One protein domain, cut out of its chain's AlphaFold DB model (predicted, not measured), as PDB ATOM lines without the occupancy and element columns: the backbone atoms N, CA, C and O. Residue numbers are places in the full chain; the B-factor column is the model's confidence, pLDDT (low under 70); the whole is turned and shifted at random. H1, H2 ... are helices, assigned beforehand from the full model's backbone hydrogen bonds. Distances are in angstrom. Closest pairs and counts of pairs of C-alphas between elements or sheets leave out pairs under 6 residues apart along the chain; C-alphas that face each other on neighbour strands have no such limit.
ATOM      1  N   GLU A  12       7.274   6.998 172.815       92.38
ATOM      2  CA  GLU A  12       6.812   5.733 173.408       92.38
ATOM      3  C   GLU A  12       7.472   4.496 172.782       92.38
ATOM      4  O   GLU A  12       7.491   3.434 173.395       92.38
ATOM      5  N   ALA A  13       8.046   4.623 171.581       93.25
ATOM      6  CA  ALA A  13       8.780   3.545 170.926       93.25
ATOM      7  C   ALA A  13      10.246   3.418 171.398       93.25
ATOM      8  O   ALA A  13      10.968   2.528 170.943       93.25
ATOM      9  N   HIS A  14      10.711   4.296 172.294       94.56
ATOM     10  CA  HIS A  14      11.975   4.113 173.000       94.56
ATOM     11  C   HIS A  14      11.723   3.351 174.303       94.56
ATOM     12  O   HIS A  14      11.192   3.900 175.265       94.56
ATOM     13  N   ASP A  15      12.101   2.075 174.313       90.81
ATOM     14  CA  ASP A  15      11.928   1.179 175.451       90.81
ATOM     15  C   ASP A  15      13.270   0.526 175.809       90.81
ATOM     16  O   ASP A  15      13.883  -0.161 174.987       90.81
ATOM     17  N   GLY A  16      13.737   0.777 177.036       87.00
ATOM     18  CA  GLY A  16      14.951   0.187 177.606       87.00
ATOM     19  C   GLY A  16      14.770  -1.246 178.122       87.00
ATOM     20  O   GLY A  16      15.749  -1.881 178.522       87.00
ATOM     21  N   GLY A  17      13.542  -1.766 178.106       87.81
ATOM     22  CA  GLY A  17      13.170  -3.095 178.570       87.81
ATOM     23  C   GLY A  17      12.567  -3.119 179.985       87.81
ATOM     24  O   GLY A  17      12.568  -2.112 180.693       87.81
ATOM     25  N   PRO A  18      12.082  -4.294 180.436       84.88
ATOM     26  CA  PRO A  18      11.186  -4.424 181.595       84.88
ATOM     27  C   PRO A  18      11.722  -3.882 182.928       84.88
ATOM     28  O   PRO A  18      10.949  -3.394 183.750       84.88
ATOM     29  N   ASP A  19      13.036  -3.958 183.143       88.12
ATOM     30  CA  ASP A  19      13.685  -3.547 184.394       88.12
ATOM     31  C   ASP A  19      14.306  -2.145 184.312       88.12
ATOM     32  O   ASP A  19      14.921  -1.668 185.270       88.12
ATOM     33  N   HIS A  20      14.170  -1.472 183.168       92.75
ATOM     34  CA  HIS A  20      14.779  -0.171 182.961       92.75
ATOM     35  C   HIS A  20      13.920   0.941 183.594       92.75
ATOM     36  O   HIS A  20      12.705   1.002 183.382       92.75
ATOM     37  N   PRO A  21      14.508   1.846 184.402       93.94
ATOM     38  CA  PRO A  21      13.744   2.930 185.011       93.94
ATOM     39  C   PRO A  21      13.294   3.972 183.979       93.94
ATOM     40  O   PRO A  21      12.251   4.594 184.169       93.94
ATOM     41  N   GLU A  22      14.058   4.168 182.902       94.50
ATOM     42  CA  GLU A  22      13.658   4.949 181.727       94.50
ATOM     43  C   GLU A  22      12.754   4.059 180.856       94.50
ATOM     44  O   GLU A  22      13.232   3.060 180.317       94.50
ATOM     45  N   ARG A  23      11.449   4.360 180.826       94.56
ATOM     46  CA  ARG A  23      10.412   3.548 180.175       94.56
ATOM     47  C   ARG A  23       9.248   4.414 179.666       94.56
ATOM     48  O   ARG A  23       8.989   5.467 180.273       94.56
ATOM     49  N   PRO A  24       8.501   3.972 178.635       93.69
ATOM     50  CA  PRO A  24       7.440   4.758 177.992       93.69
ATOM     51  C   PRO A  24       6.365   5.310 178.941       93.69
ATOM     52  O   PRO A  24       5.886   6.434 178.774       93.69
ATOM     53  N   GLU A  25       6.017   4.576 180.003       94.75
ATOM     54  CA  GLU A  25       4.965   4.951 180.957       94.75
ATOM     55  C   GLU A  25       5.255   6.273 181.676       94.75
ATOM     56  O   GLU A  25       4.332   6.939 182.152       94.75
ATOM     57  N   ARG A  26       6.528   6.685 181.750       95.25
ATOM     58  CA  ARG A  26       6.910   7.982 182.321       95.25
ATOM     59  C   ARG A  26       6.313   9.138 181.524       95.25
ATOM     60  O   ARG A  26       5.809  10.084 182.130       95.25
ATOM     61  N   LEU A  27       6.324   9.055 180.192       94.44
ATOM     62  CA  LEU A  27       5.724  10.076 179.336       94.44
ATOM     63  C   LEU A  27       4.204  10.095 179.504       94.44
ATOM     64  O   LEU A  27       3.635  11.164 179.727       94.44
ATOM     65  N   GLY A  28       3.558   8.925 179.492       94.06
ATOM     66  CA  GLY A  28       2.114   8.808 179.707       94.06
ATOM     67  C   GLY A  28       1.664   9.408 181.045       94.06
ATOM     68  O   GLY A  28       0.694  10.168 181.097       94.06
ATOM     69  N   ALA A  29       2.409   9.155 182.126       96.44
ATOM     70  CA  ALA A  29       2.142   9.748 183.437       96.44
ATOM     71  C   ALA A  29       2.261  11.285 183.425       96.44
ATOM     72  O   ALA A  29       1.396  11.979 183.972       96.44
ATOM     73  N   CYS A  30       3.294  11.826 182.768       95.50
ATOM     74  CA  CYS A  30       3.476  13.268 182.589       95.50
ATOM     75  C   CYS A  30       2.337  13.889 181.769       95.50
ATOM     76  O   CYS A  30       1.737  14.873 182.203       95.50
ATOM     77  N   LEU A  31       1.982  13.298 180.625       95.44
ATOM     78  CA  LEU A  31       0.894  13.777 179.768       95.44
ATOM     79  C   LEU A  31      -0.467  13.717 180.474       95.44
ATOM     80  O   LEU A  31      -1.266  14.644 180.351       95.44
ATOM     81  N   GLY A  32      -0.706  12.695 181.300       96.56
ATOM     82  CA  GLY A  32      -1.894  12.622 182.152       96.56
ATOM     83  C   GLY A  32      -1.952  13.731 183.210       96.56
ATOM     84  O   GLY A  32      -3.033  14.220 183.544       96.56
ATOM     85  N   ALA A  33      -0.811  14.169 183.750       96.50
ATOM     86  CA  ALA A  33      -0.756  15.331 184.640       96.50
ATOM     87  C   ALA A  33      -0.997  16.651 183.886       96.50
ATOM     88  O   ALA A  33      -1.761  17.487 184.365       96.50
ATOM     89  N   VAL A  34      -0.410  16.805 182.694       95.94
ATOM     90  CA  VAL A  34      -0.609  17.962 181.800       95.94
ATOM     91  C   VAL A  34      -2.091  18.114 181.433       95.94
ATOM     92  O   VAL A  34      -2.658  19.191 181.608       95.94
ATOM     93  N   ALA A  35      -2.750  17.021 181.043       96.25
ATOM     94  CA  ALA A  35      -4.175  17.019 180.722       96.25
ATOM     95  C   ALA A  35      -5.057  17.387 181.930       96.25
ATOM     96  O   ALA A  35      -5.967  18.205 181.806       96.25
ATOM     97  N   ARG A  36      -4.769  16.848 183.128       97.69
ATOM     98  CA  ARG A  36      -5.493  17.206 184.369       97.69
ATOM     99  C   ARG A  36      -5.322  18.669 184.770       97.69
ATOM    100  O   ARG A  36      -6.191  19.212 185.444       97.69
ATOM    101  N   ALA A  37      -4.228  19.301 184.357       95.94
ATOM    102  CA  ALA A  37      -4.006  20.732 184.532       95.94
ATOM    103  C   ALA A  37      -4.733  21.595 183.478       95.94
ATOM    104  O   ALA A  37      -4.613  22.817 183.513       95.94
ATOM    105  N   GLY A  38      -5.477  20.987 182.544       95.94
ATOM    106  CA  GLY A  38      -6.164  21.694 181.462       95.94
ATOM    107  C   GLY A  38      -5.217  22.239 180.389       95.94
ATOM    108  O   GLY A  38      -5.555  23.209 179.715       95.94
ATOM    109  N   LEU A  39      -4.023  21.654 180.256       95.50
ATOM    110  CA  LEU A  39      -3.014  22.043 179.275       95.50
ATOM    111  C   LEU A  39      -2.961  21.024 178.132       95.50
ATOM    112  O   LEU A  39      -3.170  19.829 178.340       95.50
ATOM    113  N   THR A  40      -2.609  21.499 176.937       94.81
ATOM    114  CA  THR A  40      -2.429  20.660 175.746       94.81
ATOM    115  C   THR A  40      -0.992  20.797 175.249       94.81
ATOM    116  O   THR A  40      -0.544  21.926 175.028       94.81
ATOM    117  N   PRO A  41      -0.251  19.689 175.076       94.12
ATOM    118  CA  PRO A  41       1.092  19.744 174.523       94.12
ATOM    119  C   PRO A  41       1.066  20.080 173.029       94.12
ATOM    120  O   PRO A  41       0.164  19.680 172.295       94.12
ATOM    121  N   VAL A  42       2.099  20.777 172.571       94.25
ATOM    122  CA  VAL A  42       2.422  20.905 171.150       94.25
ATOM    123  C   VAL A  42       3.199  19.660 170.735       94.25
ATOM    124  O   VAL A  42       4.222  19.341 171.345       94.25
ATOM    125  N   THR A  43       2.705  18.972 169.706       93.88
ATOM    126  CA  THR A  43       3.257  17.690 169.241       93.88
ATOM    127  C   THR A  43       3.837  17.728 167.833       93.88
ATOM    128  O   THR A  43       4.561  16.816 167.449       93.88
ATOM    129  N   ASP A  44       3.523  18.764 167.057       91.06
ATOM    130  CA  ASP A  44       4.097  18.979 165.731       91.06
ATOM    131  C   ASP A  44       5.367  19.826 165.868       91.06
ATOM    132  O   ASP A  44       5.322  21.058 165.905       91.06
ATOM    133  N   LEU A  45       6.495  19.147 166.075       89.94
ATOM    134  CA  LEU A  45       7.794  19.763 166.326       89.94
ATOM    135  C   LEU A  45       8.809  19.276 165.289       89.94
ATOM    136  O   LEU A  45       8.831  18.085 164.963       89.94
ATOM    137  N   PRO A  46       9.677  20.165 164.775       91.50
ATOM    138  CA  PRO A  46      10.737  19.748 163.874       91.50
ATOM    139  C   PRO A  46      11.761  18.897 164.628       91.50
ATOM    140  O   PRO A  46      12.071  19.165 165.789       91.50
ATOM    141  N   CYS A  47      12.348  17.911 163.951       95.69
ATOM    142  CA  CYS A  47      13.550  17.246 164.446       95.69
ATOM    143  C   CYS A  47      14.712  18.244 164.547       95.69
ATOM    144  O   CYS A  47      14.813  19.174 163.745       95.69
ATOM    145  N   ALA A  48      15.643  17.996 165.469       97.12
ATOM    146  CA  ALA A  48      16.905  18.721 165.480       97.12
ATOM    147  C   ALA A  48      17.686  18.489 164.176       97.12
ATOM    148  O   ALA A  48      17.850  17.346 163.720       97.12
ATOM    149  N   THR A  49      18.188  19.576 163.587       96.81
ATOM    150  CA  THR A  49      19.061  19.521 162.409       96.81
ATOM    151  C   THR A  49      20.446  19.001 162.777       96.81
ATOM    152  O   THR A  49      20.856  19.041 163.941       96.81
ATOM    153  N   ASP A  50      21.192  18.533 161.780       96.94
ATOM    154  CA  ASP A  50      22.558  18.055 161.993       96.94
ATOM    155  C   ASP A  50      23.446  19.186 162.529       96.94
ATOM    156  O   ASP A  50      24.239  18.964 163.439       96.94
ATOM    157  N   GLU A  51      23.247  20.424 162.066       97.12
ATOM    158  CA  GLU A  51      23.948  21.604 162.580       97.12
ATOM    159  C   GLU A  51      23.579  21.908 164.034       97.12
ATOM    160  O   GLU A  51      24.434  22.352 164.793       97.12
ATOM    161  N   GLN A  52      22.324  21.693 164.445       97.38
ATOM    162  CA  GLN A  52      21.918  21.854 165.845       97.38
ATOM    163  C   GLN A  52      22.615  20.846 166.751       97.38
ATOM    164  O   GLN A  52      23.166  21.243 167.778       97.38
ATOM    165  N   LEU A  53      22.645  19.575 166.355       98.12
ATOM    166  CA  LEU A  53      23.308  18.522 167.121       98.12
ATOM    167  C   LEU A  53      24.834  18.703 167.132       98.12
ATOM    168  O   LEU A  53      25.469  18.533 168.174       98.12
ATOM    169  N   ALA A  54      25.417  19.124 166.005       97.75
ATOM    170  CA  ALA A  54      26.856  19.331 165.846       97.75
ATOM    171  C   ALA A  54      27.417  20.522 166.645       97.75
ATOM    172  O   ALA A  54      28.630  20.655 166.776       97.75
ATOM    173  N   ARG A  55      26.562  21.384 167.219       97.62
ATOM    174  CA  ARG A  55      27.008  22.421 168.171       97.62
ATOM    175  C   ARG A  55      27.500  21.844 169.498       97.62
ATOM    176  O   ARG A  55      28.227  22.534 170.205       97.62
ATOM    177  N   VAL A  56      27.077  20.628 169.849       98.19
ATOM    178  CA  VAL A  56      27.412  19.967 171.124       98.19
ATOM    179  C   VAL A  56      28.151  18.650 170.898       98.19
ATOM    180  O   VAL A  56      29.038  18.303 171.675       98.19
ATOM    181  N   HIS A  57      27.804  17.912 169.842       98.31
ATOM    182  CA  HIS A  57      28.346  16.587 169.573       98.31
ATOM    183  C   HIS A  57      29.268  16.572 168.357       98.31
ATOM    184  O   HIS A  57      28.985  17.178 167.330       98.31
ATOM    185  N   GLU A  58      30.324  15.765 168.432       98.62
ATOM    186  CA  GLU A  58      31.142  15.442 167.268       98.62
ATOM    187  C   GLU A  58      30.303  14.757 166.179       98.62
ATOM    188  O   GLU A  58      29.589  13.783 166.440       98.62
ATOM    189  N   VAL A  59      30.452  15.192 164.926       98.25
ATOM    190  CA  VAL A  59      29.735  14.599 163.778       98.25
ATOM    191  C   VAL A  59      30.007  13.093 163.676       98.25
ATOM    192  O   VAL A  59      29.104  12.296 163.414       98.25
ATOM    193  N   ALA A  60      31.241  12.672 163.962       98.38
ATOM    194  CA  ALA A  60      31.626  11.263 163.951       98.38
ATOM    195  C   ALA A  60      30.901  10.424 165.022       98.38
ATOM    196  O   ALA A  60      30.685   9.225 164.813       98.38
ATOM    197  N   TYR A  61      30.527  11.023 166.158       98.31
ATOM    198  CA  TYR A  61      29.722  10.361 167.185       98.31
ATOM    199  C   TYR A  61      28.282  10.175 166.703       98.31
ATOM    200  O   TYR A  61      27.791   9.047 166.714       98.31
ATOM    201  N   LEU A  62      27.655  11.239 166.190       98.50
ATOM    202  CA  LEU A  62      26.277  11.199 165.683       98.50
ATOM    203  C   LEU A  62      26.105  10.118 164.611       98.50
ATOM    204  O   LEU A  62      25.229   9.265 164.715       98.50
ATOM    205  N   GLN A  63      27.022  10.069 163.643       98.31
ATOM    206  CA  GLN A  63      27.014   9.050 162.592       98.31
ATOM    207  C   GLN A  63      27.219   7.623 163.127       98.31
ATOM    208  O   GLN A  63      26.709   6.654 162.561       98.31
ATOM    209  N   ARG A  64      28.022   7.454 164.186       98.31
ATOM    210  CA  ARG A  64      28.248   6.142 164.804       98.31
ATOM    211  C   ARG A  64      26.999   5.673 165.540       98.31
ATOM    212  O   ARG A  64      26.639   4.510 165.386       98.31
ATOM    213  N   LEU A  65      26.348   6.571 166.274       98.44
ATOM    214  CA  LEU A  65      25.109   6.296 166.990       98.44
ATOM    215  C   LEU A  65      23.965   5.971 166.022       98.44
ATOM    216  O   LEU A  65      23.285   4.967 166.194       98.44
ATOM    217  N   GLU A  66      23.812   6.741 164.945       98.38
ATOM    218  CA  GLU A  66      22.816   6.470 163.905       98.38
ATOM    219  C   GLU A  66      23.012   5.080 163.280       98.38
ATOM    220  O   GLU A  66      22.067   4.299 163.155       98.38
ATOM    221  N   ARG A  67      24.257   4.727 162.923       98.50
ATOM    222  CA  ARG A  67      24.580   3.390 162.397       98.50
ATOM    223  C   ARG A  67      24.355   2.280 163.420       98.50
ATOM    224  O   ARG A  67      23.999   1.178 163.015       98.50
ATOM    225  N   PHE A  68      24.609   2.545 164.699       98.44
ATOM    226  CA  PHE A  68      24.355   1.603 165.785       98.44
ATOM    227  C   PHE A  68      22.858   1.297 165.891       98.44
ATOM    228  O   PHE A  68      22.476   0.134 165.784       98.44
ATOM    229  N   CYS A  69      22.014   2.331 165.968       98.19
ATOM    230  CA  CYS A  69      20.559   2.177 165.999       98.19
ATOM    231  C   CYS A  69      20.052   1.442 164.751       98.19
ATOM    232  O   CYS A  69      19.397   0.414 164.876       98.19
ATOM    233  N   ARG A  70      20.462   1.849 163.539       97.69
ATOM    234  CA  ARG A  70      20.061   1.187 162.276       97.69
ATOM    235  C   ARG A  70      20.399  -0.307 162.187       97.69
ATOM    236  O   ARG A  70      19.868  -0.995 161.323       97.69
ATOM    237  N   ARG A  71      21.307  -0.817 163.023       97.75
ATOM    238  CA  ARG A  71      21.665  -2.246 163.091       97.75
ATOM    239  C   ARG A  71      20.883  -3.012 164.165       97.75
ATOM    240  O   ARG A  71      21.280  -4.118 164.517       97.75
ATOM    241  N   GLY A  72      19.802  -2.428 164.680       96.06
ATOM    242  CA  GLY A  72      18.981  -2.974 165.762       96.06
ATOM    243  C   GLY A  72      19.332  -2.416 167.143       96.06
ATOM    244  O   GLY A  72      18.581  -2.637 168.088       96.06
ATOM    245  N   GLY A  73      20.426  -1.657 167.261       96.69
ATOM    246  CA  GLY A  73      20.846  -1.054 168.519       96.69
ATOM    247  C   GLY A  73      21.339  -2.075 169.550       96.69
ATOM    248  O   GLY A  73      22.052  -3.023 169.216       96.69
ATOM    249  N   GLY A  74      21.012  -1.845 170.818       95.31
ATOM    250  CA  GLY A  74      21.466  -2.615 171.966       95.31
ATOM    251  C   GLY A  74      21.867  -1.716 173.133       95.31
ATOM    252  O   GLY A  74      21.483  -0.550 173.228       95.31
ATOM    253  N   ARG A  75      22.698  -2.263 174.019       95.12
ATOM    254  CA  ARG A  75      23.288  -1.510 175.127       95.12
ATOM    255  C   ARG A  75      24.443  -0.659 174.611       95.12
ATOM    256  O   ARG A  75      25.384  -1.196 174.029       95.12
ATOM    257  N   ILE A  76      24.360   0.647 174.831       95.56
ATOM    258  CA  ILE A  76      25.474   1.572 174.610       95.56
ATOM    259  C   ILE A  76      26.484   1.407 175.752       95.56
ATOM    260  O   ILE A  76      27.690   1.359 175.510       95.56
ATOM    261  N   ASP A  77      25.981   1.242 176.976       94.94
ATOM    262  CA  ASP A  77      26.752   1.025 178.203       94.94
ATOM    263  C   ASP A  77      25.886   0.258 179.254       94.94
ATOM    264  O   ASP A  77      24.849  -0.325 178.898       94.94
ATOM    265  N   PRO A  78      26.303   0.132 180.534       92.88
ATOM    266  CA  PRO A  78      25.520  -0.566 181.549       92.88
ATOM    267  C   PRO A  78      24.145   0.029 181.885       92.88
ATOM    268  O   PRO A  78      23.329  -0.723 182.412       92.88
ATOM    269  N   ASP A  79      23.855   1.293 181.608       92.75
ATOM    270  CA  ASP A  79      22.583   1.941 181.969       92.75
ATOM    271  C   ASP A  79      21.917   2.696 180.810       92.75
ATOM    272  O   ASP A  79      20.859   3.294 180.987       92.75
ATOM    273  N   THR A  80      22.482   2.607 179.608       94.31
ATOM    274  CA  THR A  80      21.981   3.272 178.409       94.31
ATOM    275  C   THR A  80      21.690   2.255 177.314       94.31
ATOM    276  O   THR A  80      22.566   1.516 176.846       94.31
ATOM    277  N   TYR A  81      20.443   2.250 176.851       95.25
ATOM    278  CA  TYR A  81      19.969   1.433 175.740       95.25
ATOM    279  C   TYR A  81      19.538   2.314 174.564       95.25
ATOM    280  O   TYR A  81      19.072   3.436 174.749       95.25
ATOM    281  N   ALA A  82      19.666   1.802 173.344       97.12
ATOM    282  CA  ALA A  82      19.028   2.387 172.175       97.12
ATOM    283  C   ALA A  82      18.571   1.276 171.232       97.12
ATOM    284  O   ALA A  82      19.331   0.358 170.949       97.12
ATOM    285  N   GLY A  83      17.343   1.366 170.731       96.06
ATOM    286  CA  GLY A  83      16.804   0.499 169.683       96.06
ATOM    287  C   GLY A  83      16.860   1.146 168.298       96.06
ATOM    288  O   GLY A  83      17.365   2.257 168.122       96.06
ATOM    289  N   GLU A  84      16.271   0.472 167.312       96.81
ATOM    290  CA  GLU A  84      16.304   0.889 165.903       96.81
ATOM    291  C   GLU A  84      15.820   2.326 165.667       96.81
ATOM    292  O   GLU A  84      16.463   3.104 164.962       96.81
ATOM    293  N   GLN A  85      14.733   2.712 166.334       96.25
ATOM    294  CA  GLN A  85      14.112   4.029 166.179       96.25
ATOM    295  C   GLN A  85      14.715   5.099 167.099       96.25
ATOM    296  O   GLN A  85      14.398   6.280 166.971       96.25
ATOM    297  N   SER A  86      15.603   4.719 168.021       97.50
ATOM    298  CA  SER A  86      16.039   5.606 169.107       97.50
ATOM    299  C   SER A  86      16.829   6.818 168.626       97.50
ATOM    300  O   SER A  86      16.730   7.875 169.239       97.50
ATOM    301  N   PHE A  87      17.565   6.711 167.514       98.00
ATOM    302  CA  PHE A  87      18.258   7.877 166.960       98.00
ATOM    303  C   PHE A  87      17.266   8.946 166.484       98.00
ATOM    304  O   PHE A  87      17.379  10.103 166.878       98.00
ATOM    305  N   GLU A  88      16.252   8.563 165.707       97.31
ATOM    306  CA  GLU A  88      15.233   9.501 165.218       97.31
ATOM    307  C   GLU A  88      14.382  10.074 166.359       97.31
ATOM    308  O   GLU A  88      14.098  11.273 166.381       97.31
ATOM    309  N   ILE A  89      14.039   9.253 167.355       97.25
ATOM    310  CA  ILE A  89      13.343   9.707 168.568       97.25
ATOM    311  C   ILE A  89      14.195  10.733 169.329       97.25
ATOM    312  O   ILE A  89      13.700  11.796 169.705       97.25
ATOM    313  N   ALA A  90      15.497  10.482 169.493       97.44
ATOM    314  CA  ALA A  90      16.407  11.428 170.134       97.44
ATOM    315  C   ALA A  90      16.523  12.749 169.350       97.44
ATOM    316  O   ALA A  90      16.602  13.821 169.959       97.44
ATOM    317  N   ARG A  91      16.473  12.711 168.008       97.88
ATOM    318  CA  ARG A  91      16.422  13.928 167.177       97.88
ATOM    319  C   ARG A  91      15.140  14.725 167.397       97.88
ATOM    320  O   ARG A  91      15.212  15.950 167.468       97.88
ATOM    321  N   ARG A  92      13.988  14.061 167.518       97.12
ATOM    322  CA  ARG A  92      12.695  14.702 167.825       97.12
ATOM    323  C   ARG A  92      12.708  15.349 169.204       97.12
ATOM    324  O   ARG A  92      12.392  16.530 169.326       97.12
ATOM    325  N   ALA A  93      13.182  14.624 170.217       96.44
ATOM    326  CA  ALA A  93      13.340  15.148 171.573       96.44
ATOM    327  C   ALA A  93      14.281  16.367 171.615       96.44
ATOM    328  O   ALA A  93      13.964  17.392 172.219       96.44
ATOM    329  N   SER A  94      15.410  16.298 170.905       97.19
ATOM    330  CA  SER A  94      16.351  17.422 170.789       97.19
ATOM    331  C   SER A  94      15.741  18.606 170.035       97.19
ATOM    332  O   SER A  94      15.976  19.761 170.391       97.19
ATOM    333  N   GLY A  95      14.932  18.330 169.013       95.62
ATOM    334  CA  GLY A  95      14.199  19.330 168.244       95.62
ATOM    335  C   GLY A  95      13.180  20.086 169.093       95.62
ATOM    336  O   GLY A  95      13.132  21.312 169.033       95.62
ATOM    337  N   ALA A  96      12.460  19.384 169.973       94.00
ATOM    338  CA  ALA A  96      11.574  19.990 170.963       94.00
ATOM    339  C   ALA A  96      12.319  20.941 171.919       94.00
ATOM    340  O   ALA A  96      11.830  22.030 172.209       94.00
ATOM    341  N   ALA A  97      13.521  20.568 172.369       92.75
ATOM    342  CA  ALA A  97      14.355  21.421 173.221       92.75
ATOM    343  C   ALA A  97      14.945  22.632 172.471       92.75
ATOM    344  O   ALA A  97      15.127  23.700 173.056       92.75
ATOM    345  N   CYS A  98      15.229  22.477 171.175       92.25
ATOM    346  CA  CYS A  98      15.707  23.551 170.305       92.25
ATOM    347  C   CYS A  98      14.580  24.425 169.743       92.25
ATOM    348  O   CYS A  98      14.863  25.456 169.125       92.25
ATOM    349  N   ALA A  99      13.320  24.013 169.909       85.88
ATOM    350  CA  ALA A  99      12.180  24.768 169.433       85.88
ATOM    351  C   ALA A  99      12.198  26.163 170.074       85.88
ATOM    352  O   ALA A  99      12.590  26.309 171.239       85.88
TER     353      ALA A  99
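AT A GLANCE: This is residues 12 to 99 of the 107 residues of the protein "Hist_deacetyl domain-containing protein" of Actinobacteria bacterium (UniProt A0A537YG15). You are looking at a flat, open frame of four helices: H3 and H4 meet as a V, with the short H2 near its open end, and H1 lies well away from these three as an arm on the other side, where residues 32 to 38 stick out. Three long stretches have no named element: residues 12 to 24 before H1, residues 37 to 49 in the link that runs from H1 back to H2, and residues 71 to 85 in the looped link from H3 to H4. The printed part has 88 residues with four named helices, in the order H1, H2, H3, H4, and no named strand; the class is all helix, though under half of the residues, 42, are in named elements. The whole is only just loose, close to compact, with a radius of gyration of the C-alphas of 14.6 A, and it spans 43 by 33 by 18 A.

HOW THE PARTS SIT: Begin at Glu 12 and go through residues 12 to 24, which hold no named element, to H1, residues 25 to 36. H1 touches no helix, and residues 32 to 38, of which 32 to 36 belong to H1, stand free. A long link of 13 residues leads to H2, residues 50 to 54, which is apart from H1. A tight link of 4 residues then leads to H3, residues 59 to 70; H2 and H3 meet only through their link and are near each other. After a long link of 15 residues, in which residues 74 to 75 pair antiparallel with residues 81 to 82, look for H4, residues 86 to 98. H3 and H4 touch, with the closest C-alphas, those of Glu 66 and Phe 87, 5.7 A apart. H3 touches H4 with residues 65 to 69 alone, and H4 touches H3 with residues 86 to 87 alone. The two run opposite ways at a steep tilt of 48 degrees. H2 and H4 are close but not clearly touching: their closest C-alphas, those of Gln 52 and Cys 98, are 7.8 A apart. H1 is apart from H3 and from H4. In H1, H2, H3 and H4 every O i to N i+4 pair is within hydrogen-bond range.

IN THESE COORDINATES: Find C-alpha 25 at (4.965, 4.951, 180.957); from there H1 runs 16.5 A to C-alpha 36. H2 is short, 5.9 A from C-alpha 50 to C-alpha 54. H3 begins at C-alpha 59, at (29.735, 14.599, 163.778), and runs 16.6 A to C-alpha 70. H4, the longest helix by residues, runs 18.0 A from C-alpha 86 to C-alpha 98 at (15.707, 23.551, 170.305).

THE WHOLE: The two C-alphas farthest apart are those of Gly 38 and Ala 60, at 42.9 A. The printed part has no cut. The links H1 to H2 and H3 to H4 are long. The mean pLDDT of the printed part is 95.4, and no printed residue is under 70.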